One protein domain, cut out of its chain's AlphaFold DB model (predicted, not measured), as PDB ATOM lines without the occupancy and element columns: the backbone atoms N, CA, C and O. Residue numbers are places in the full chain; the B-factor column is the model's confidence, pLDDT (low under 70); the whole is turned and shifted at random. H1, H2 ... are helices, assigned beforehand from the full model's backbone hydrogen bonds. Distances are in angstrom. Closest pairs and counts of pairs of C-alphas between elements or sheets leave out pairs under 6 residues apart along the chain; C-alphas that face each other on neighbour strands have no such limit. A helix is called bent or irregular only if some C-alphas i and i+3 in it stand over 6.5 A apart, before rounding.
ATOM      1  N   GLY A 105     135.926 161.032 120.968       32.34
ATOM      2  CA  GLY A 105     136.070 159.807 121.767       32.34
ATOM      3  C   GLY A 105     134.904 159.535 122.726       32.34
ATOM      4  O   GLY A 105     134.464 158.396 122.831       32.34
ATOM      5  N   GLU A 106     134.330 160.570 123.343       42.28
ATOM      6  CA  GLU A 106     133.256 160.441 124.341       42.28
ATOM      7  C   GLU A 106     131.954 159.942 123.698       42.28
ATOM      8  O   GLU A 106     131.276 159.074 124.247       42.28
ATOM      9  N   MET A 107     131.644 160.401 122.477       36.91
ATOM     10  CA  MET A 107     130.498 159.893 121.709       36.91
ATOM     11  C   MET A 107     130.659 158.422 121.304       36.91
ATOM     12  O   MET A 107     129.672 157.690 121.222       36.91
ATOM     13  N   ARG A 108     131.897 157.958 121.088       36.28
ATOM     14  CA  ARG A 108     132.187 156.554 120.767       36.28
ATOM     15  C   ARG A 108     131.956 155.640 121.971       36.28
ATOM     16  O   ARG A 108     131.452 154.533 121.795       36.28
ATOM     17  N   ASP A 109     132.278 156.105 123.174       46.06
ATOM     18  CA  ASP A 109     132.071 155.356 124.417       46.06
ATOM     19  C   ASP A 109     130.598 155.342 124.847       46.06
ATOM     20  O   ASP A 109     130.086 154.305 125.268       46.06
ATOM     21  N   VAL A 110     129.884 156.451 124.635       45.94
ATOM     22  CA  VAL A 110     128.417 156.528 124.739       45.94
ATOM     23  C   VAL A 110     127.774 155.522 123.778       45.94
ATOM     24  O   VAL A 110     127.043 154.639 124.215       45.94
ATOM     25  N   ALA A 111     128.116 155.548 122.486       39.69
ATOM     26  CA  ALA A 111     127.556 154.619 121.499       39.69
ATOM     27  C   ALA A 111     127.834 153.136 121.817       39.69
ATOM     28  O   ALA A 111     127.009 152.284 121.494       39.69
ATOM     29  N   LYS A 112     128.964 152.821 122.469       51.06
ATOM     30  CA  LYS A 112     129.269 151.472 122.978       51.06
ATOM     31  C   LYS A 112     128.420 151.093 124.194       51.06
ATOM     32  O   LYS A 112     127.951 149.961 124.249       51.06
ATOM     33  N   LYS A 113     128.199 152.012 125.143       51.69
ATOM     34  CA  LYS A 113     127.339 151.779 126.321       51.69
ATOM     35  C   LYS A 113     125.881 151.519 125.944       51.69
ATOM     36  O   LYS A 113     125.234 150.690 126.568       51.69
ATOM     37  N   PHE A 114     125.392 152.159 124.884       48.03
ATOM     38  CA  PHE A 114     124.020 152.003 124.387       48.03
ATOM     39  C   PHE A 114     123.898 150.973 123.243       48.03
ATOM     40  O   PHE A 114     122.921 150.976 122.501       48.03
ATOM     41  N   ALA A 115     124.895 150.093 123.054       38.59
ATOM     42  CA  ALA A 115     124.973 149.180 121.908       38.59
ATOM     43  C   ALA A 115     124.148 147.878 122.026       38.59
ATOM     44  O   ALA A 115     124.189 147.079 121.086       38.59
ATOM     45  N   HIS A 123     112.582 154.455 127.701       75.50
ATOM     46  CA  HIS A 123     112.203 155.778 128.164       75.50
ATOM     47  C   HIS A 123     113.294 156.282 129.101       75.50
ATOM     48  O   HIS A 123     113.922 155.493 129.814       75.50
ATOM     49  N   TRP A 124     113.534 157.589 129.115       85.69
ATOM     50  CA  TRP A 124     114.473 158.176 130.068       85.69
ATOM     51  C   TRP A 124     114.095 157.799 131.506       85.69
ATOM     52  O   TRP A 124     114.969 157.476 132.307       85.69
ATOM     53  N   ALA A 125     112.793 157.775 131.804       81.50
ATOM     54  CA  ALA A 125     112.267 157.370 133.102       81.50
ATOM     55  C   ALA A 125     112.563 155.905 133.482       81.50
ATOM     56  O   ALA A 125     112.641 155.609 134.672       81.50
ATOM     57  N   ASP A 126     112.762 155.020 132.500       81.88
ATOM     58  CA  ASP A 126     112.983 153.580 132.710       81.88
ATOM     59  C   ASP A 126     114.473 153.216 132.812       81.88
ATOM     60  O   ASP A 126     114.831 152.062 133.054       81.88
ATOM     61  N   MET A 127     115.367 154.188 132.616       79.56
ATOM     62  CA  MET A 127     116.808 153.973 132.708       79.56
ATOM     63  C   MET A 127     117.200 153.557 134.126       79.56
ATOM     64  O   MET A 127     116.864 154.245 135.093       79.56
ATOM     65  N   HIS A 128     117.976 152.476 134.250       76.38
ATOM     66  CA  HIS A 128     118.403 151.933 135.542       76.38
ATOM     67  C   HIS A 128     119.018 153.013 136.442       76.38
ATOM     68  O   HIS A 128     118.629 153.149 137.595       76.38
ATOM     69  N   GLU A 129     119.910 153.848 135.905       81.44
ATOM     70  CA  GLU A 129     120.575 154.913 136.661       81.44
ATOM     71  C   GLU A 129     119.620 156.033 137.108       81.44
ATOM     72  O   GLU A 129     119.888 156.717 138.096       81.44
ATOM     73  N   VAL A 130     118.517 156.247 136.383       83.38
ATOM     74  CA  VAL A 130     117.480 157.242 136.710       83.38
ATOM     75  C   VAL A 130     116.560 156.696 137.800       83.38
ATOM     76  O   VAL A 130     116.258 157.415 138.757       83.38
ATOM     77  N   VAL A 131     116.171 155.424 137.683       83.81
ATOM     78  CA  VAL A 131     115.356 154.705 138.670       83.81
ATOM     79  C   VAL A 131     116.111 154.560 139.991       83.81
ATOM     80  O   VAL A 131     115.588 154.942 141.033       83.81
ATOM     81  N   GLU A 132     117.360 154.093 139.950       85.56
ATOM     82  CA  GLU A 132     118.216 153.888 141.126       85.56
ATOM     83  C   GLU A 132     118.428 155.185 141.919       85.56
ATOM     84  O   GLU A 132     118.419 155.189 143.147       85.56
ATOM     85  N   ARG A 133     118.571 156.314 141.217       87.81
ATOM     86  CA  ARG A 133     118.755 157.636 141.832       87.81
ATOM     87  C   ARG A 133     117.444 158.346 142.175       87.81
ATOM     88  O   ARG A 133     117.491 159.468 142.674       87.81
ATOM     89  N   GLY A 134     116.292 157.744 141.879       84.69
ATOM     90  CA  GLY A 134     114.978 158.326 142.146       84.69
ATOM     91  C   GLY A 134     114.709 159.646 141.415       84.69
ATOM     92  O   GLY A 134     113.901 160.440 141.885       84.69
ATOM     93  N   LEU A 135     115.350 159.907 140.267       85.69
ATOM     94  CA  LEU A 135     115.301 161.222 139.596       85.69
ATOM     95  C   LEU A 135     113.934 161.561 138.984       85.69
ATOM     96  O   LEU A 135     113.672 162.713 138.647       85.69
ATOM     97  N   VAL A 136     113.065 160.562 138.821       85.25
ATOM     98  CA  VAL A 136     111.687 160.747 138.344       85.25
ATOM     99  C   VAL A 136     110.787 161.308 139.452       85.25
ATOM    100  O   VAL A 136     109.775 161.956 139.169       85.25
ATOM    101  N   VAL A 137     111.146 161.063 140.716       83.81
ATOM    102  CA  VAL A 137     110.357 161.450 141.885       83.81
ATOM    103  C   VAL A 137     110.454 162.964 142.075       83.81
ATOM    104  O   VAL A 137     111.540 163.518 142.193       83.81
ATOM    105  N   GLY A 138     109.305 163.644 142.087       79.50
ATOM    106  CA  GLY A 138     109.222 165.102 142.244       79.50
ATOM    107  C   GLY A 138     109.175 165.901 140.938       79.50
ATOM    108  O   GLY A 138     108.893 167.094 140.989       79.50
ATOM    109  N   LEU A 139     109.370 165.267 139.775       86.88
ATOM    110  CA  LEU A 139     109.158 165.923 138.482       86.88
ATOM    111  C   LEU A 139     107.677 165.934 138.102       86.88
ATOM    112  O   LEU A 139     106.994 164.903 138.148       86.88
ATOM    113  N   SER A 140     107.200 167.088 137.639       88.62
ATOM    114  CA  SER A 140     105.899 167.187 136.983       88.62
ATOM    115  C   SER A 140     105.868 166.379 135.680       88.62
ATOM    116  O   SER A 140     106.900 166.063 135.079       88.62
ATOM    117  N   SER A 141     104.667 166.073 135.189       81.25
ATOM    118  CA  SER A 141     104.492 165.426 133.880       81.25
ATOM    119  C   SER A 141     105.118 166.242 132.743       81.25
ATOM    120  O   SER A 141     105.704 165.674 131.824       81.25
ATOM    121  N   TYR A 142     105.050 167.574 132.826       81.94
ATOM    122  CA  TYR A 142     105.652 168.487 131.856       81.94
ATOM    123  C   TYR A 142     107.183 168.395 131.850       81.94
ATOM    124  O   TYR A 142     107.794 168.262 130.791       81.94
ATOM    125  N   GLU A 143     107.809 168.398 133.028       84.75
ATOM    126  CA  GLU A 143     109.265 168.275 133.154       84.75
ATOM    127  C   GLU A 143     109.762 166.890 132.743       84.75
ATOM    128  O   GLU A 143     110.802 166.785 132.095       84.75
ATOM    129  N   ARG A 144     109.003 165.831 133.046       84.75
ATOM    130  CA  ARG A 144     109.312 164.475 132.579       84.75
ATOM    131  C   ARG A 144     109.310 164.405 131.054       84.75
ATOM    132  O   ARG A 144     110.280 163.935 130.474       84.75
ATOM    133  N   ASN A 145     108.284 164.956 130.403       82.25
ATOM    134  CA  ASN A 145     108.207 165.006 128.940       82.25
ATOM    135  C   ASN A 145     109.351 165.822 128.314       82.25
ATOM    136  O   ASN A 145     109.858 165.460 127.251       82.25
ATOM    137  N   LEU A 146     109.809 166.889 128.979       85.25
ATOM    138  CA  LEU A 146     110.998 167.627 128.550       85.25
ATOM    139  C   LEU A 146     112.270 166.763 128.612       85.25
ATOM    140  O   LEU A 146     113.099 166.841 127.703       85.25
ATOM    141  N   GLN A 147     112.440 165.953 129.663       87.88
ATOM    142  CA  GLN A 147     113.584 165.040 129.774       87.88
ATOM    143  C   GLN A 147     113.529 163.927 128.726       87.88
ATOM    144  O   GLN A 147     114.541 163.669 128.078       87.88
ATOM    145  N   GLU A 148     112.352 163.348 128.478       85.06
ATOM    146  CA  GLU A 148     112.148 162.357 127.412       85.06
ATOM    147  C   GLU A 148     112.527 162.924 126.035       85.06
ATOM    148  O   GLU A 148     113.318 162.324 125.307       85.06
ATOM    149  N   ALA A 149     112.054 164.130 125.698       78.00
ATOM    150  CA  ALA A 149     112.376 164.774 124.422       78.00
ATOM    151  C   ALA A 149     113.888 165.033 124.255       78.00
ATOM    152  O   ALA A 149     114.448 164.850 123.172       78.00
ATOM    153  N   ARG A 150     114.581 165.429 125.332       85.06
ATOM    154  CA  ARG A 150     116.046 165.608 125.331       85.06
ATOM    155  C   ARG A 150     116.781 164.279 125.185       85.06
ATOM    156  O   ARG A 150     117.757 164.194 124.440       85.06
ATOM    157  N   PHE A 151     116.313 163.246 125.878       84.81
ATOM    158  CA  PHE A 151     116.888 161.911 125.816       84.81
ATOM    159  C   PHE A 151     116.731 161.282 124.427       84.81
ATOM    160  O   PHE A 151     117.664 160.644 123.933       84.81
ATOM    161  N   GLU A 152     115.616 161.539 123.737       81.88
ATOM    162  CA  GLU A 152     115.416 161.099 122.352       81.88
ATOM    163  C   GLU A 152     116.461 161.709 121.397       81.88
ATOM    164  O   GLU A 152     116.963 161.024 120.500       81.88
ATOM    165  N   ILE A 153     116.866 162.970 121.598       80.06
ATOM    166  CA  ILE A 153     117.969 163.567 120.825       80.06
ATOM    167  C   ILE A 153     119.270 162.801 121.067       80.06
ATOM    168  O   ILE A 153     119.906 162.374 120.104       80.06
ATOM    169  N   LEU A 154     119.647 162.589 122.330       79.19
ATOM    170  CA  LEU A 154     120.919 161.960 122.704       79.19
ATOM    171  C   LEU A 154     121.033 160.515 122.206       79.19
ATOM    172  O   LEU A 154     122.017 160.142 121.565       79.19
ATOM    173  N   THR A 155     120.009 159.703 122.463       78.06
ATOM    174  CA  THR A 155     119.975 158.294 122.038       78.06
ATOM    175  C   THR A 155     119.949 158.163 120.519       78.06
ATOM    176  O   THR A 155     120.614 157.288 119.948       78.06
ATOM    177  N   SER A 156     119.240 159.064 119.833       78.69
ATOM    178  CA  SER A 156     119.214 159.073 118.373       78.69
ATOM    179  C   SER A 156     120.521 159.576 117.749       78.69
ATOM    180  O   SER A 156     120.860 159.102 116.666       78.69
ATOM    181  N   GLU A 157     121.285 160.461 118.405       79.75
ATOM    182  CA  GLU A 157     122.649 160.832 117.978       79.75
ATOM    183  C   GLU A 157     123.622 159.657 118.118       79.75
ATOM    184  O   GLU A 157     124.352 159.343 117.179       79.75
ATOM    185  N   ALA A 158     123.592 158.942 119.248       69.50
ATOM    186  CA  ALA A 158     124.429 157.758 119.447       69.50
ATOM    187  C   ALA A 158     124.134 156.669 118.397       69.50
ATOM    188  O   ALA A 158     125.052 156.079 117.821       69.50
ATOM    189  N   SER A 159     122.848 156.450 118.103       74.19
ATOM    190  CA  SER A 159     122.401 155.503 117.075       74.19
ATOM    191  C   SER A 159     122.826 155.936 115.669       74.19
ATOM    192  O   SER A 159     123.349 155.125 114.908       74.19
ATOM    193  N   TYR A 160     122.664 157.220 115.330       78.19
ATOM    194  CA  TYR A 160     123.106 157.774 114.049       78.19
ATOM    195  C   TYR A 160     124.622 157.643 113.865       78.19
ATOM    196  O   TYR A 160     125.078 157.159 112.830       78.19
ATOM    197  N   PHE A 161     125.404 157.986 114.891       70.75
ATOM    198  CA  PHE A 161     126.858 157.838 114.879       70.75
ATOM    199  C   PHE A 161     127.290 156.377 114.690       70.75
ATOM    200  O   PHE A 161     128.197 156.096 113.906       70.75
ATOM    201  N   LYS A 162     126.618 155.426 115.356       73.19
ATOM    202  CA  LYS A 162     126.853 153.988 115.158       73.19
ATOM    203  C   LYS A 162     126.617 153.583 113.700       73.19
ATOM    204  O   LYS A 162     127.486 152.943 113.115       73.19
ATOM    205  N   SER A 163     125.502 153.998 113.101       76.06
ATOM    206  CA  SER A 163     125.188 153.691 111.700       76.06
ATOM    207  C   SER A 163     126.158 154.344 110.709       76.06
ATOM    208  O   SER A 163     126.541 153.714 109.725       76.06
ATOM    209  N   LEU A 164     126.629 155.567 110.980       74.38
ATOM    210  CA  LEU A 164     127.680 156.198 110.174       74.38
ATOM    211  C   LEU A 164     129.010 155.447 110.263       74.38
ATOM    212  O   LEU A 164     129.696 155.319 109.254       74.38
ATOM    213  N   ASN A 165     129.378 154.925 111.435       75.06
ATOM    214  CA  ASN A 165     130.582 154.102 111.553       75.06
ATOM    215  C   ASN A 165     130.457 152.811 110.745       75.06
ATOM    216  O   ASN A 165     131.436 152.401 110.135       75.06
ATOM    217  N   VAL A 166     129.264 152.210 110.668       76.19
ATOM    218  CA  VAL A 166     129.045 151.057 109.785       76.19
ATOM    219  C   VAL A 166     129.287 151.444 108.324       76.19
ATOM    220  O   VAL A 166     130.070 150.788 107.638       76.19
ATOM    221  N   LEU A 167     128.704 152.559 107.869       77.19
ATOM    222  CA  LEU A 167     128.928 153.088 106.522       77.19
ATOM    223  C   LEU A 167     130.419 153.342 106.246       77.19
ATOM    224  O   LEU A 167     130.939 152.963 105.198       77.19
ATOM    225  N   VAL A 168     131.125 153.973 107.183       76.12
ATOM    226  CA  VAL A 168     132.531 154.339 106.999       76.12
ATOM    227  C   VAL A 168     133.444 153.113 107.041       76.12
ATOM    228  O   VAL A 168     134.292 152.949 106.165       76.12
ATOM    229  N   ASP A 169     133.301 152.254 108.044       76.81
ATOM    230  CA  ASP A 169     134.246 151.165 108.286       76.81
ATOM    231  C   ASP A 169     134.020 149.976 107.348       76.81
ATOM    232  O   ASP A 169     134.995 149.399 106.867       76.81
ATOM    233  N   PHE A 170     132.763 149.642 107.032       80.38
ATOM    234  CA  PHE A 170     132.446 148.474 106.204       80.38
ATOM    235  C   PHE A 170     132.260 148.796 104.723       80.38
ATOM    236  O   PHE A 170     132.553 147.939 103.894       80.38
ATOM    237  N   PHE A 171     131.832 150.013 104.367       80.38
ATOM    238  CA  PHE A 171     131.664 150.404 102.964       80.38
ATOM    239  C   PHE A 171     132.753 151.384 102.510       80.38
ATOM    240  O   PHE A 171     133.517 151.071 101.605       80.38
ATOM    241  N   TYR A 172     132.919 152.550 103.137       79.12
ATOM    242  CA  TYR A 172     133.864 153.558 102.630       79.12
ATOM    243  C   TYR A 172     135.335 153.100 102.657       79.12
ATOM    244  O   TYR A 172     136.095 153.367 101.718       79.12
ATOM    245  N   LYS A 173     135.756 152.425 103.732       78.62
ATOM    246  CA  LYS A 173     137.137 151.946 103.934       78.62
ATOM    247  C   LYS A 173     137.403 150.556 103.361       78.62
ATOM    248  O   LYS A 173     138.540 150.096 103.447       78.62
ATOM    249  N   ALA A 174     136.406 149.882 102.783       80.56
ATOM    250  CA  ALA A 174     136.631 148.549 102.245       80.56
ATOM    251  C   ALA A 174     137.746 148.600 101.178       80.56
ATOM    252  O   ALA A 174     137.752 149.521 100.350       80.56
ATOM    253  N   PRO A 175     138.686 147.636 101.156       79.56
ATOM    254  CA  PRO A 175     139.777 147.625 100.181       79.56
ATOM    255  C   PRO A 175     139.266 147.694  98.738       79.56
ATOM    256  O   PRO A 175     139.743 148.500  97.949       79.56
ATOM    257  N   VAL A 176     138.193 146.959  98.445       77.94
ATOM    258  CA  VAL A 176     137.484 146.952  97.154       77.94
ATOM    259  C   VAL A 176     136.963 148.332  96.732       77.94
ATOM    260  O   VAL A 176     136.945 148.655  95.545       77.94
ATOM    261  N   PHE A 177     136.604 149.182  97.698       75.00
ATOM    262  CA  PHE A 177     136.160 150.557  97.474       75.00
ATOM    263  C   PHE A 177     137.294 151.581  97.567       75.00
ATOM    264  O   PHE A 177     137.046 152.786  97.565       75.00
ATOM    265  N   THR A 178     138.547 151.138  97.678       78.69
ATOM    266  CA  THR A 178     139.718 152.005  97.813       78.69
ATOM    267  C   THR A 178     140.538 151.979  96.521       78.69
ATOM    268  O   THR A 178     141.167 150.961  96.222       78.69
ATOM    269  N   PRO A 179     140.530 153.083  95.744       76.00
ATOM    270  CA  PRO A 179     141.296 153.200  94.511       76.00
ATOM    271  C   PRO A 179     142.779 152.931  94.757       76.00
ATOM    272  O   PRO A 179     143.334 153.395  95.752       76.00
ATOM    273  N   GLY A 180     143.415 152.198  93.846       75.19
ATOM    274  CA  GLY A 180     144.837 151.859  93.942       75.19
ATOM    275  C   GLY A 180     145.146 150.595  94.749       75.19
ATOM    276  O   GLY A 180     146.307 150.207  94.819       75.19
ATOM    277  N   THR A 181     144.146 149.915  95.322       79.06
ATOM    278  CA  THR A 181     144.347 148.559  95.854       79.06
ATOM    279  C   THR A 181     144.269 147.511  94.732       79.06
ATOM    280  O   THR A 181     143.581 147.741  93.733       79.06
ATOM    281  N   PRO A 182     144.914 146.336  94.884       70.06
ATOM    282  CA  PRO A 182     144.907 145.284  93.858       70.06
ATOM    283  C   PRO A 182     143.505 144.794  93.466       70.06
ATOM    284  O   PRO A 182     143.301 144.346  92.343       70.06
ATOM    285  N   ASN A 183     142.535 144.919  94.380       73.50
ATOM    286  CA  ASN A 183     141.160 144.442  94.216       73.50
ATOM    287  C   ASN A 183     140.151 145.598  94.085       73.50
ATOM    288  O   ASN A 183     138.968 145.419  94.376       73.50
ATOM    289  N   ALA A 184     140.604 146.800  93.709       77.19
ATOM    290  CA  ALA A 184     139.735 147.963  93.579       77.19
ATOM    291  C   ALA A 184     138.728 147.778  92.431       77.19
ATOM    292  O   ALA A 184     139.107 147.647  91.267       77.19
ATOM    293  N   ILE A 185     137.435 147.826  92.753       77.75
ATOM    294  CA  ILE A 185     136.338 147.691  91.776       77.75
ATOM    295  C   ILE A 185     135.710 149.038  91.388       77.75
ATOM    296  O   ILE A 185     134.851 149.103  90.504       77.75
ATOM    297  N   VAL A 186     136.136 150.122  92.044       74.94
ATOM    298  CA  VAL A 186     135.685 151.501  91.807       74.94
ATOM    299  C   VAL A 186     136.874 152.422  91.551       74.94
ATOM    300  O   VAL A 186     137.933 152.294  92.168       74.94
ATOM    301  N   THR A 187     136.692 153.385  90.649       80.06
ATOM    302  CA  THR A 187     137.678 154.452  90.423       80.06
ATOM    303  C   THR A 187     137.638 155.495  91.548       80.06
ATOM    304  O   THR A 187     136.679 155.562  92.319       80.06
ATOM    305  N   ALA A 188     138.656 156.360  91.641       75.12
ATOM    306  CA  ALA A 188     138.640 157.485  92.586       75.12
ATOM    307  C   ALA A 188     137.461 158.438  92.343       75.12
ATOM    308  O   ALA A 188     136.842 158.915  93.293       75.12
ATOM    309  N   PHE A 189     137.101 158.635  91.072       71.00
ATOM    310  CA  PHE A 189     135.910 159.378  90.684       71.00
ATOM    311  C   PHE A 189     134.627 158.684  91.161       71.00
ATOM    312  O   PHE A 189     133.794 159.329  91.788       71.00
ATOM    313  N   ASP A 190     134.497 157.369  90.942       71.25
ATOM    314  CA  ASP A 190     133.342 156.588  91.404       71.25
ATOM    315  C   ASP A 190     133.205 156.648  92.934       71.25
ATOM    316  O   ASP A 190     132.111 156.877  93.433       71.25
ATOM    317  N   LYS A 191     134.300 156.515  93.698       76.38
ATOM    318  CA  LYS A 191     134.275 156.629  95.168       76.38
ATOM    319  C   LYS A 191     133.805 158.014  95.626       76.38
ATOM    320  O   LYS A 191     133.006 158.117  96.554       76.38
ATOM    321  N   HIS A 192     134.289 159.073  94.976       72.06
ATOM    322  CA  HIS A 192     133.875 160.441  95.278       72.06
ATOM    323  C   HIS A 192     132.389 160.668  94.959       72.06
ATOM    324  O   HIS A 192     131.669 161.258  95.758       72.06
ATOM    325  N   GLN A 193     131.889 160.159  93.830       68.00
ATOM    326  CA  GLN A 193     130.452 160.203  93.538       68.00
ATOM    327  C   GLN A 193     129.655 159.397  94.578       68.00
ATOM    328  O   GLN A 193     128.703 159.917  95.147       68.00
ATOM    329  N   LEU A 194     130.106 158.182  94.917       67.88
ATOM    330  CA  LEU A 194     129.403 157.263  95.817       67.88
ATOM    331  C   LEU A 194     129.183 157.821  97.238       67.88
ATOM    332  O   LEU A 194     128.132 157.622  97.839       67.88
ATOM    333  N   PHE A 195     130.193 158.498  97.789       70.19
ATOM    334  CA  PHE A 195     130.221 158.878  99.207       70.19
ATOM    335  C   PHE A 195     130.295 160.392  99.453       70.19
ATOM    336  O   PHE A 195     130.331 160.815 100.608       70.19
ATOM    337  N   SER A 196     130.341 161.223  98.405       64.06
ATOM    338  CA  SER A 196     130.370 162.692  98.531       64.06
ATOM    339  C   SER A 196     129.279 163.406  97.728       64.06
ATOM    340  O   SER A 196     128.837 164.463  98.164       64.06
ATOM    341  N   ASN A 197     128.782 162.821  96.629       54.50
ATOM    342  CA  ASN A 197     127.696 163.375  95.811       54.50
ATOM    343  C   ASN A 197     126.598 162.324  95.611       54.50
ATOM    344  O   ASN A 197     126.492 161.688  94.562       54.50
ATOM    345  N   ILE A 198     125.774 162.128  96.639       54.50
ATOM    346  CA  ILE A 198     124.617 161.232  96.564       54.50
ATOM    347  C   ILE A 198     123.632 161.822  95.561       54.50
ATOM    348  O   ILE A 198     122.948 162.781  95.899       54.50
ATOM    349  N   LEU A 199     123.634 161.267  94.346       45.59
ATOM    350  CA  LEU A 199     122.538 161.239  93.365       45.59
ATOM    351  C   LEU A 199     122.853 160.352  92.134       45.59
ATOM    352  O   LEU A 199     121.954 160.057  91.352       45.59
ATOM    353  N   ASP A 200     124.079 159.828  91.983       48.53
ATOM    354  CA  ASP A 200     124.453 158.974  90.837       48.53
ATOM    355  C   ASP A 200     124.720 157.500  91.203       48.53
ATOM    356  O   ASP A 200     125.677 156.870  90.749       48.53
ATOM    357  N   ILE A 201     123.874 156.920  92.059       49.44
ATOM    358  CA  ILE A 201     124.102 155.571  92.594       49.44
ATOM    359  C   ILE A 201     122.798 154.800  92.676       49.44
ATOM    360  O   ILE A 201     122.156 154.729  93.712       49.44
ATOM    361  N   HIS A 202     122.422 154.194  91.561       44.47
ATOM    362  CA  HIS A 202     121.667 152.944  91.612       44.47
ATOM    363  C   HIS A 202     121.717 152.272  90.243       44.47
ATOM    364  O   HIS A 202     122.069 151.110  90.092       44.47
ATOM    365  N   VAL A 203     121.453 153.038  89.186       41.19
ATOM    366  CA  VAL A 203     121.216 152.437  87.868       41.19
ATOM    367  C   VAL A 203     122.516 152.177  87.100       41.19
ATOM    368  O   VAL A 203     122.571 151.267  86.276       41.19
ATOM    369  N   THR A 204     123.585 152.927  87.390       39.34
ATOM    370  CA  THR A 204     124.819 152.890  86.591       39.34
ATOM    371  C   THR A 204     125.891 151.945  87.140       39.34
ATOM    372  O   THR A 204     126.653 151.417  86.337       39.34
ATOM    373  N   SER A 205     125.966 151.677  88.453       47.53
ATOM    374  CA  SER A 205     126.999 150.778  89.010       47.53
ATOM    375  C   SER A 205     126.538 149.323  89.141       47.53
ATOM    376  O   SER A 205     127.247 148.445  88.655       47.53
ATOM    377  N   GLU A 206     125.348 149.047  89.688       41.44
ATOM    378  CA  GLU A 206     124.852 147.670  89.859       41.44
ATOM    379  C   GLU A 206     124.575 146.978  88.520       41.44
ATOM    380  O   GLU A 206     124.988 145.839  88.315       41.44
ATOM    381  N   LYS A 207     123.950 147.680  87.561       43.91
ATOM    382  CA  LYS A 207     123.654 147.102  86.236       43.91
ATOM    383  C   LYS A 207     124.880 146.974  85.331       43.91
ATOM    384  O   LYS A 207     124.849 146.186  84.392       43.91
ATOM    385  N   ARG A 208     125.943 147.759  85.561       49.75
ATOM    386  CA  ARG A 208     127.143 147.753  84.698       49.75
ATOM    387  C   ARG A 208     128.317 146.965  85.281       49.75
ATOM    388  O   ARG A 208     129.251 146.684  84.536       49.75
ATOM    389  N   ARG A 209     128.308 146.628  86.579       65.88
ATOM    390  CA  ARG A 209     129.420 145.943  87.261       65.88
ATOM    391  C   ARG A 209     128.900 144.853  88.217       65.88
ATOM    392  O   ARG A 209     128.738 145.119  89.404       65.88
ATOM    393  N   PRO A 210     128.700 143.608  87.752       70.25
ATOM    394  CA  PRO A 210     128.221 142.514  88.606       70.25
ATOM    395  C   PRO A 210     129.143 142.234  89.807       70.25
ATOM    396  O   PRO A 210     128.655 141.942  90.891       70.25
ATOM    397  N   ALA A 211     130.459 142.433  89.661       72.56
ATOM    398  CA  ALA A 211     131.418 142.321  90.767       72.56
ATOM    399  C   ALA A 211     131.170 143.339  91.901       72.56
ATOM    400  O   ALA A 211     131.416 143.038  93.063       72.56
ATOM    401  N   PHE A 212     130.655 144.530  91.574       77.75
ATOM    402  CA  PHE A 212     130.235 145.520  92.570       77.75
ATOM    403  C   PHE A 212     128.986 145.054  93.315       77.75
ATOM    404  O   PHE A 212     128.964 145.103  94.540       77.75
ATOM    405  N   ALA A 213     127.979 144.561  92.592       75.00
ATOM    406  CA  ALA A 213     126.731 144.098  93.194       75.00
ATOM    407  C   ALA A 213     126.948 142.908  94.150       75.00
ATOM    408  O   ALA A 213     126.408 142.899  95.253       75.00
ATOM    409  N   GLU A 214     127.767 141.928  93.762       80.69
ATOM    410  CA  GLU A 214     128.069 140.763  94.606       80.69
ATOM    411  C   GLU A 214     128.826 141.146  95.884       80.69
ATOM    412  O   GLU A 214     128.497 140.677  96.974       80.69
ATOM    413  N   GLU A 215     129.790 142.060  95.788       80.25
ATOM    414  CA  GLU A 215     130.557 142.497  96.955       80.25
ATOM    415  C   GLU A 215     129.730 143.377  97.903       80.25
ATOM    416  O   GLU A 215     129.828 143.246  99.125       80.25
ATOM    417  N   VAL A 216     128.850 144.223  97.356       81.69
ATOM    418  CA  VAL A 216     127.861 144.967  98.146       81.69
ATOM    419  C   VAL A 216     126.952 143.999  98.909       81.69
ATOM    420  O   VAL A 216     126.811 144.160 100.122       81.69
ATOM    421  N   LYS A 217     126.411 142.956  98.261       83.94
ATOM    422  CA  LYS A 217     125.613 141.917  98.944       83.94
ATOM    423  C   LYS A 217     126.404 141.215 100.047       83.94
ATOM    424  O   LYS A 217     125.881 140.990 101.139       83.94
ATOM    425  N   ARG A 218     127.678 140.894  99.796       87.06
ATOM    426  CA  ARG A 218     128.558 140.267 100.790       87.06
ATOM    427  C   ARG A 218     128.725 141.155 102.025       87.06
ATOM    428  O   ARG A 218     128.577 140.663 103.139       87.06
ATOM    429  N   ILE A 219     128.981 142.453 101.858       83.50
ATOM    430  CA  ILE A 219     129.101 143.394 102.985       83.50
ATOM    431  C   ILE A 219     127.755 143.557 103.710       83.50
ATOM    432  O   ILE A 219     127.716 143.545 104.936       83.50
ATOM    433  N   GLN A 220     126.642 143.634 102.979       86.31
ATOM    434  CA  GLN A 220     125.293 143.741 103.556       86.31
ATOM    435  C   GLN A 220     124.898 142.527 104.408       86.31
ATOM    436  O   GLN A 220     124.185 142.681 105.396       86.31
ATOM    437  N   SER A 221     125.400 141.332 104.078       86.31
ATOM    438  CA  SER A 221     125.175 140.119 104.879       86.31
ATOM    439  C   SER A 221     125.904 140.103 106.231       86.31
ATOM    440  O   SER A 221     125.647 139.228 107.057       86.31
ATOM    441  N   MET A 222     126.813 141.053 106.493       86.75
ATOM    442  CA  MET A 222     127.530 141.109 107.767       86.75
ATOM    443  C   MET A 222     126.578 141.464 108.921       86.75
ATOM    444  O   MET A 222     125.772 142.386 108.782       86.75
ATOM    445  N   PRO A 223     126.720 140.845 110.113       83.12
ATOM    446  CA  PRO A 223     125.877 141.156 111.273       83.12
ATOM    447  C   PRO A 223     125.895 142.641 111.667       83.12
ATOM    448  O   PRO A 223     124.902 143.170 112.151       83.12
ATOM    449  N   ALA A 224     127.008 143.336 111.410       79.12
ATOM    450  CA  ALA A 224     127.152 144.768 111.669       79.12
ATOM    451  C   ALA A 224     126.170 145.645 110.866       79.12
ATOM    452  O   ALA A 224     125.832 146.740 111.314       79.12
ATOM    453  N   CYS A 225     125.695 145.165 109.712       78.25
ATOM    454  CA  CYS A 225     124.734 145.866 108.865       78.25
ATOM    455  C   CYS A 225     123.290 145.721 109.368       78.25
ATOM    456  O   CYS A 225     122.424 146.456 108.904       78.25
ATOM    457  N   ASN A 226     123.010 144.814 110.320       80.69
ATOM    458  CA  ASN A 226     121.664 144.557 110.858       80.69
ATOM    459  C   ASN A 226     120.583 144.369 109.769       80.69
ATOM    460  O   ASN A 226     119.443 144.793 109.941       80.69
ATOM    461  N   GLY A 227     120.944 143.763 108.632       80.56
ATOM    462  CA  GLY A 227     120.032 143.538 107.505       80.56
ATOM    463  C   GLY A 227     119.703 144.779 106.665       80.56
ATOM    464  O   GLY A 227     118.835 144.698 105.802       80.56
ATOM    465  N   LEU A 228     120.372 145.914 106.895       79.56
ATOM    466  CA  LEU A 228     120.225 147.123 106.084       79.56
ATOM    467  C   LEU A 228     121.139 147.085 104.854       79.56
ATOM    468  O   LEU A 228     122.288 146.638 104.916       79.56
ATOM    469  N   ASP A 229     120.625 147.605 103.741       81.06
ATOM    470  CA  ASP A 229     121.367 147.737 102.492       81.06
ATOM    471  C   ASP A 229     122.217 149.028 102.461       81.06
ATOM    472  O   ASP A 229     122.116 149.899 103.326       81.06
ATOM    473  N   LEU A 230     123.075 149.174 101.448       79.62
ATOM    474  CA  LEU A 230     123.958 150.343 101.309       79.62
ATOM    475  C   LEU A 230     123.147 151.643 101.161       79.62
ATOM    476  O   LEU A 230     123.506 152.664 101.748       79.62
ATOM    477  N   ASN A 231     122.033 151.606 100.424       78.06
ATOM    478  CA  ASN A 231     121.182 152.778 100.207       78.06
ATOM    479  C   ASN A 231     120.564 153.280 101.517       78.06
ATOM    480  O   ASN A 231     120.532 154.490 101.760       78.06
ATOM    481  N   SER A 232     120.156 152.358 102.394       79.38
ATOM    482  CA  SER A 232     119.641 152.664 103.730       79.38
ATOM    483  C   SER A 232     120.648 153.445 104.570       79.38
ATOM    484  O   SER A 232     120.246 154.306 105.348       79.38
ATOM    485  N   PHE A 233     121.951 153.198 104.397       78.69
ATOM    486  CA  PHE A 233     122.998 153.965 105.074       78.69
ATOM    487  C   PHE A 233     123.311 155.300 104.386       78.69
ATOM    488  O   PHE A 233     123.535 156.299 105.072       78.69
ATOM    489  N   LEU A 234     123.311 155.348 103.049       77.56
ATOM    490  CA  LEU A 234     123.595 156.574 102.292       77.56
ATOM    491  C   LEU A 234     122.535 157.660 102.523       77.56
ATOM    492  O   LEU A 234     122.870 158.841 102.550       77.56
ATOM    493  N   VAL A 235     121.273 157.291 102.756       75.06
ATOM    494  CA  VAL A 235     120.194 158.268 102.980       75.06
ATOM    495  C   VAL A 235     120.199 158.882 104.396       75.06
ATOM    496  O   VAL A 235     119.558 159.914 104.627       75.06
ATOM    497  N   LEU A 236     120.943 158.293 105.346       76.88
ATOM    498  CA  LEU A 236     120.927 158.683 106.763       76.88
ATOM    499  C   LEU A 236     121.223 160.171 107.019       76.88
ATOM    500  O   LEU A 236     120.515 160.752 107.843       76.88
ATOM    501  N   PRO A 237     122.206 160.833 106.369       80.69
ATOM    502  CA  PRO A 237     122.490 162.242 106.643       80.69
ATOM    503  C   PRO A 237     121.311 163.166 106.318       80.69
ATOM    504  O   PRO A 237     121.012 164.080 107.089       80.69
ATOM    505  N   MET A 238     120.600 162.891 105.218       78.94
ATOM    506  CA  MET A 238     119.414 163.661 104.833       78.94
ATOM    507  C   MET A 238     118.270 163.434 105.827       78.94
ATOM    508  O   MET A 238     117.675 164.387 106.332       78.94
ATOM    509  N   GLN A 239     118.023 162.172 106.194       76.38
ATOM    510  CA  GLN A 239     117.029 161.822 107.211       76.38
ATOM    511  C   GLN A 239     117.355 162.439 108.576       76.38
ATOM    512  O   GLN A 239     116.452 162.884 109.285       76.38
ATOM    513  N   ARG A 240     118.640 162.501 108.955       86.19
ATOM    514  CA  ARG A 240     119.070 163.042 110.248       86.19
ATOM    515  C   ARG A 240     118.759 164.524 110.361       86.19
ATOM    516  O   ARG A 240     118.177 164.935 111.361       86.19
ATOM    517  N   VAL A 241     119.103 165.303 109.338       80.62
ATOM    518  CA  VAL A 241     118.816 166.743 109.295       80.62
ATOM    519  C   VAL A 241     117.311 167.008 109.423       80.62
ATOM    520  O   VAL A 241     116.904 167.858 110.217       80.62
ATOM    521  N   MET A 242     116.473 166.223 108.739       75.31
ATOM    522  CA  MET A 242     115.014 166.331 108.866       75.31
ATOM    523  C   MET A 242     114.513 165.933 110.261       75.31
ATOM    524  O   MET A 242     113.660 166.613 110.832       75.31
ATOM    525  N   ARG A 243     115.059 164.857 110.843       80.31
ATOM    526  CA  ARG A 243     114.670 164.368 112.173       80.31
ATOM    527  C   ARG A 243     115.049 165.345 113.285       80.31
ATOM    528  O   ARG A 243     114.254 165.551 114.197       80.31
ATOM    529  N   LEU A 244     116.221 165.976 113.204       85.62
ATOM    530  CA  LEU A 244     116.668 166.977 114.176       85.62
ATOM    531  C   LEU A 244     115.687 168.148 114.289       85.62
ATOM    532  O   LEU A 244     115.419 168.602 115.399       85.62
ATOM    533  N   ARG A 245     115.088 168.578 113.172       83.31
ATOM    534  CA  ARG A 245     114.045 169.616 113.174       83.31
ATOM    535  C   ARG A 245     112.861 169.232 114.069       83.31
ATOM    536  O   ARG A 245     112.426 170.034 114.892       83.31
ATOM    537  N   LEU A 246     112.362 168.001 113.934       81.12
ATOM    538  CA  LEU A 246     111.229 167.496 114.718       81.12
ATOM    539  C   LEU A 246     111.576 167.373 116.204       81.12
ATOM    540  O   LEU A 246     110.804 167.803 117.057       81.12
ATOM    541  N   LEU A 247     112.759 166.835 116.509       83.75
ATOM    542  CA  LEU A 247     113.204 166.636 117.887       83.75
ATOM    543  C   LEU A 247     113.416 167.967 118.624       83.75
ATOM    544  O   LEU A 247     112.997 168.115 119.770       83.75
ATOM    545  N   VAL A 248     114.012 168.966 117.963       87.19
ATOM    546  CA  VAL A 248     114.183 170.306 118.546       87.19
ATOM    547  C   VAL A 248     112.831 170.985 118.770       87.19
ATOM    548  O   VAL A 248     112.632 171.602 119.816       87.19
ATOM    549  N   SER A 249     111.877 170.826 117.847       78.62
ATOM    550  CA  SER A 249     110.506 171.324 118.026       78.62
ATOM    551  C   SER A 249     109.814 170.691 119.245       78.62
ATOM    552  O   SER A 249     109.210 171.398 120.052       78.62
ATOM    553  N   ALA A 250     109.979 169.378 119.449       81.25
ATOM    554  CA  ALA A 250     109.456 168.684 120.625       81.25
ATOM    555  C   ALA A 250     110.076 169.207 121.935       81.25
ATOM    556  O   ALA A 250     109.355 169.480 122.891       81.25
ATOM    557  N   VAL A 251     111.396 169.432 121.973       88.31
ATOM    558  CA  VAL A 251     112.060 170.038 123.142       88.31
ATOM    559  C   VAL A 251     111.540 171.454 123.404       88.31
ATOM    560  O   VAL A 251     111.257 171.801 124.551       88.31
ATOM    561  N   LEU A 252     111.372 172.270 122.360       84.62
ATOM    562  CA  LEU A 252     110.832 173.627 122.478       84.62
ATOM    563  C   LEU A 252     109.396 173.645 123.005       84.62
ATOM    564  O   LEU A 252     109.054 174.529 123.785       84.62
ATOM    565  N   HIS A 253     108.575 172.657 122.636       84.31
ATOM    566  CA  HIS A 253     107.201 172.548 123.123       84.31
ATOM    567  C   HIS A 253     107.123 172.448 124.656       84.31
ATOM    568  O   HIS A 253     106.235 173.055 125.265       84.31
ATOM    569  N   TYR A 254     108.070 171.730 125.266       84.38
ATOM    570  CA  TYR A 254     108.157 171.538 126.716       84.38
ATOM    571  C   TYR A 254     109.159 172.476 127.412       84.38
ATOM    572  O   TYR A 254     109.398 172.344 128.609       84.38
ATOM    573  N   THR A 255     109.769 173.426 126.697       87.44
ATOM    574  CA  THR A 255     110.708 174.377 127.305       87.44
ATOM    575  C   THR A 255     109.976 175.661 127.711       87.44
ATOM    576  O   THR A 255     109.315 176.272 126.867       87.44
TER     577      THR A 255
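Overview. This is residues 105 to 115 and 123 to 255 of the 618 residues of an uncharacterized protein of Schistocephalus solidus (UniProt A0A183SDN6). A long, straight helix, H3, is the spine of a loose rod; H7 folds back along one side of it, running the opposite way, while H4, H5, H6 and long loops gather loosely round the end of H3 at Tyr 172. H1 stands about perpendicular to the spine, at 77 degrees, and touches it partway along, and residues 127 to 133, of which 128 to 132 belong to H2, stick out near its other end. The printed part has 144 residues, with seven named helices in the order H1 to H7 and no named strand: the class is all helix. It is loose, with a radius of gyration of the C-alphas of 20.0 A, and spans 62 by 28 by 25 A.

Arrangement. H1, residues 105 to 113, touches residues 158 to 162 alone of the hub H3, residues 141 to 172; their closest C-alphas, those of Ala 111 and Ala 158, are 4.9 A apart, and their lines are about perpendicular at 77 degrees. H2, residues 128 to 132, touches no helix and is apart from H3. H4, residues 188 to 196, is close to H3 but not clearly touching, with the closest C-alphas, of Tyr 172 and Phe 195, 7.3 A apart. H5, residues 210 to 220, is also close to H3 but not clearly touching, with the closest C-alphas, of Phe 170 and Ile 219, 6.9 A apart; they run opposite ways at a steep tilt of 40 degrees. H6, residues 230 to 234, touches residues 163 to 171 alone of H3, with the closest C-alphas, of Leu 167 and Phe 233, 6.2 A apart. H7, residues 236 to 253, touches H3 at a shallow tilt of 10 degrees, opposite ways; the closest C-alphas, of Ala 149 and Val 251, are 5.4 A apart. Every O i to N i+4 pair is within hydrogen-bond range in H1 to H6; in H7, 12 of 14 are.

Along the chain. H1 begins at C-alpha 105, (136.070, 159.807, 121.767), and is 12.7 A long. H3 is 44.5 A long, from C-alpha 141 at (104.492, 165.426, 133.880) to C-alpha 172; it is neither bent nor irregular, but only just: C-alphas 169 and 172 are 6.2 A apart. H5 is 15.3 A long. H7 is 25.5 A long and ends at C-alpha 253, (107.201, 172.548, 123.123).

Size, cuts and confidence. The two C-alphas farthest apart, those of Gly 138 and Pro 182, are 63.3 A apart. Residues 116 to 122 are not printed, and C-alphas 115 and 123 are 15.7 A apart across this cut. The links H3 to H4 and H4 to H5 are long, with 15 and 13 residues. The mean pLDDT of the printed part is 73.9; it is under 70 at residues 105 to 115, 158, 193 to 194 and 196 to 209.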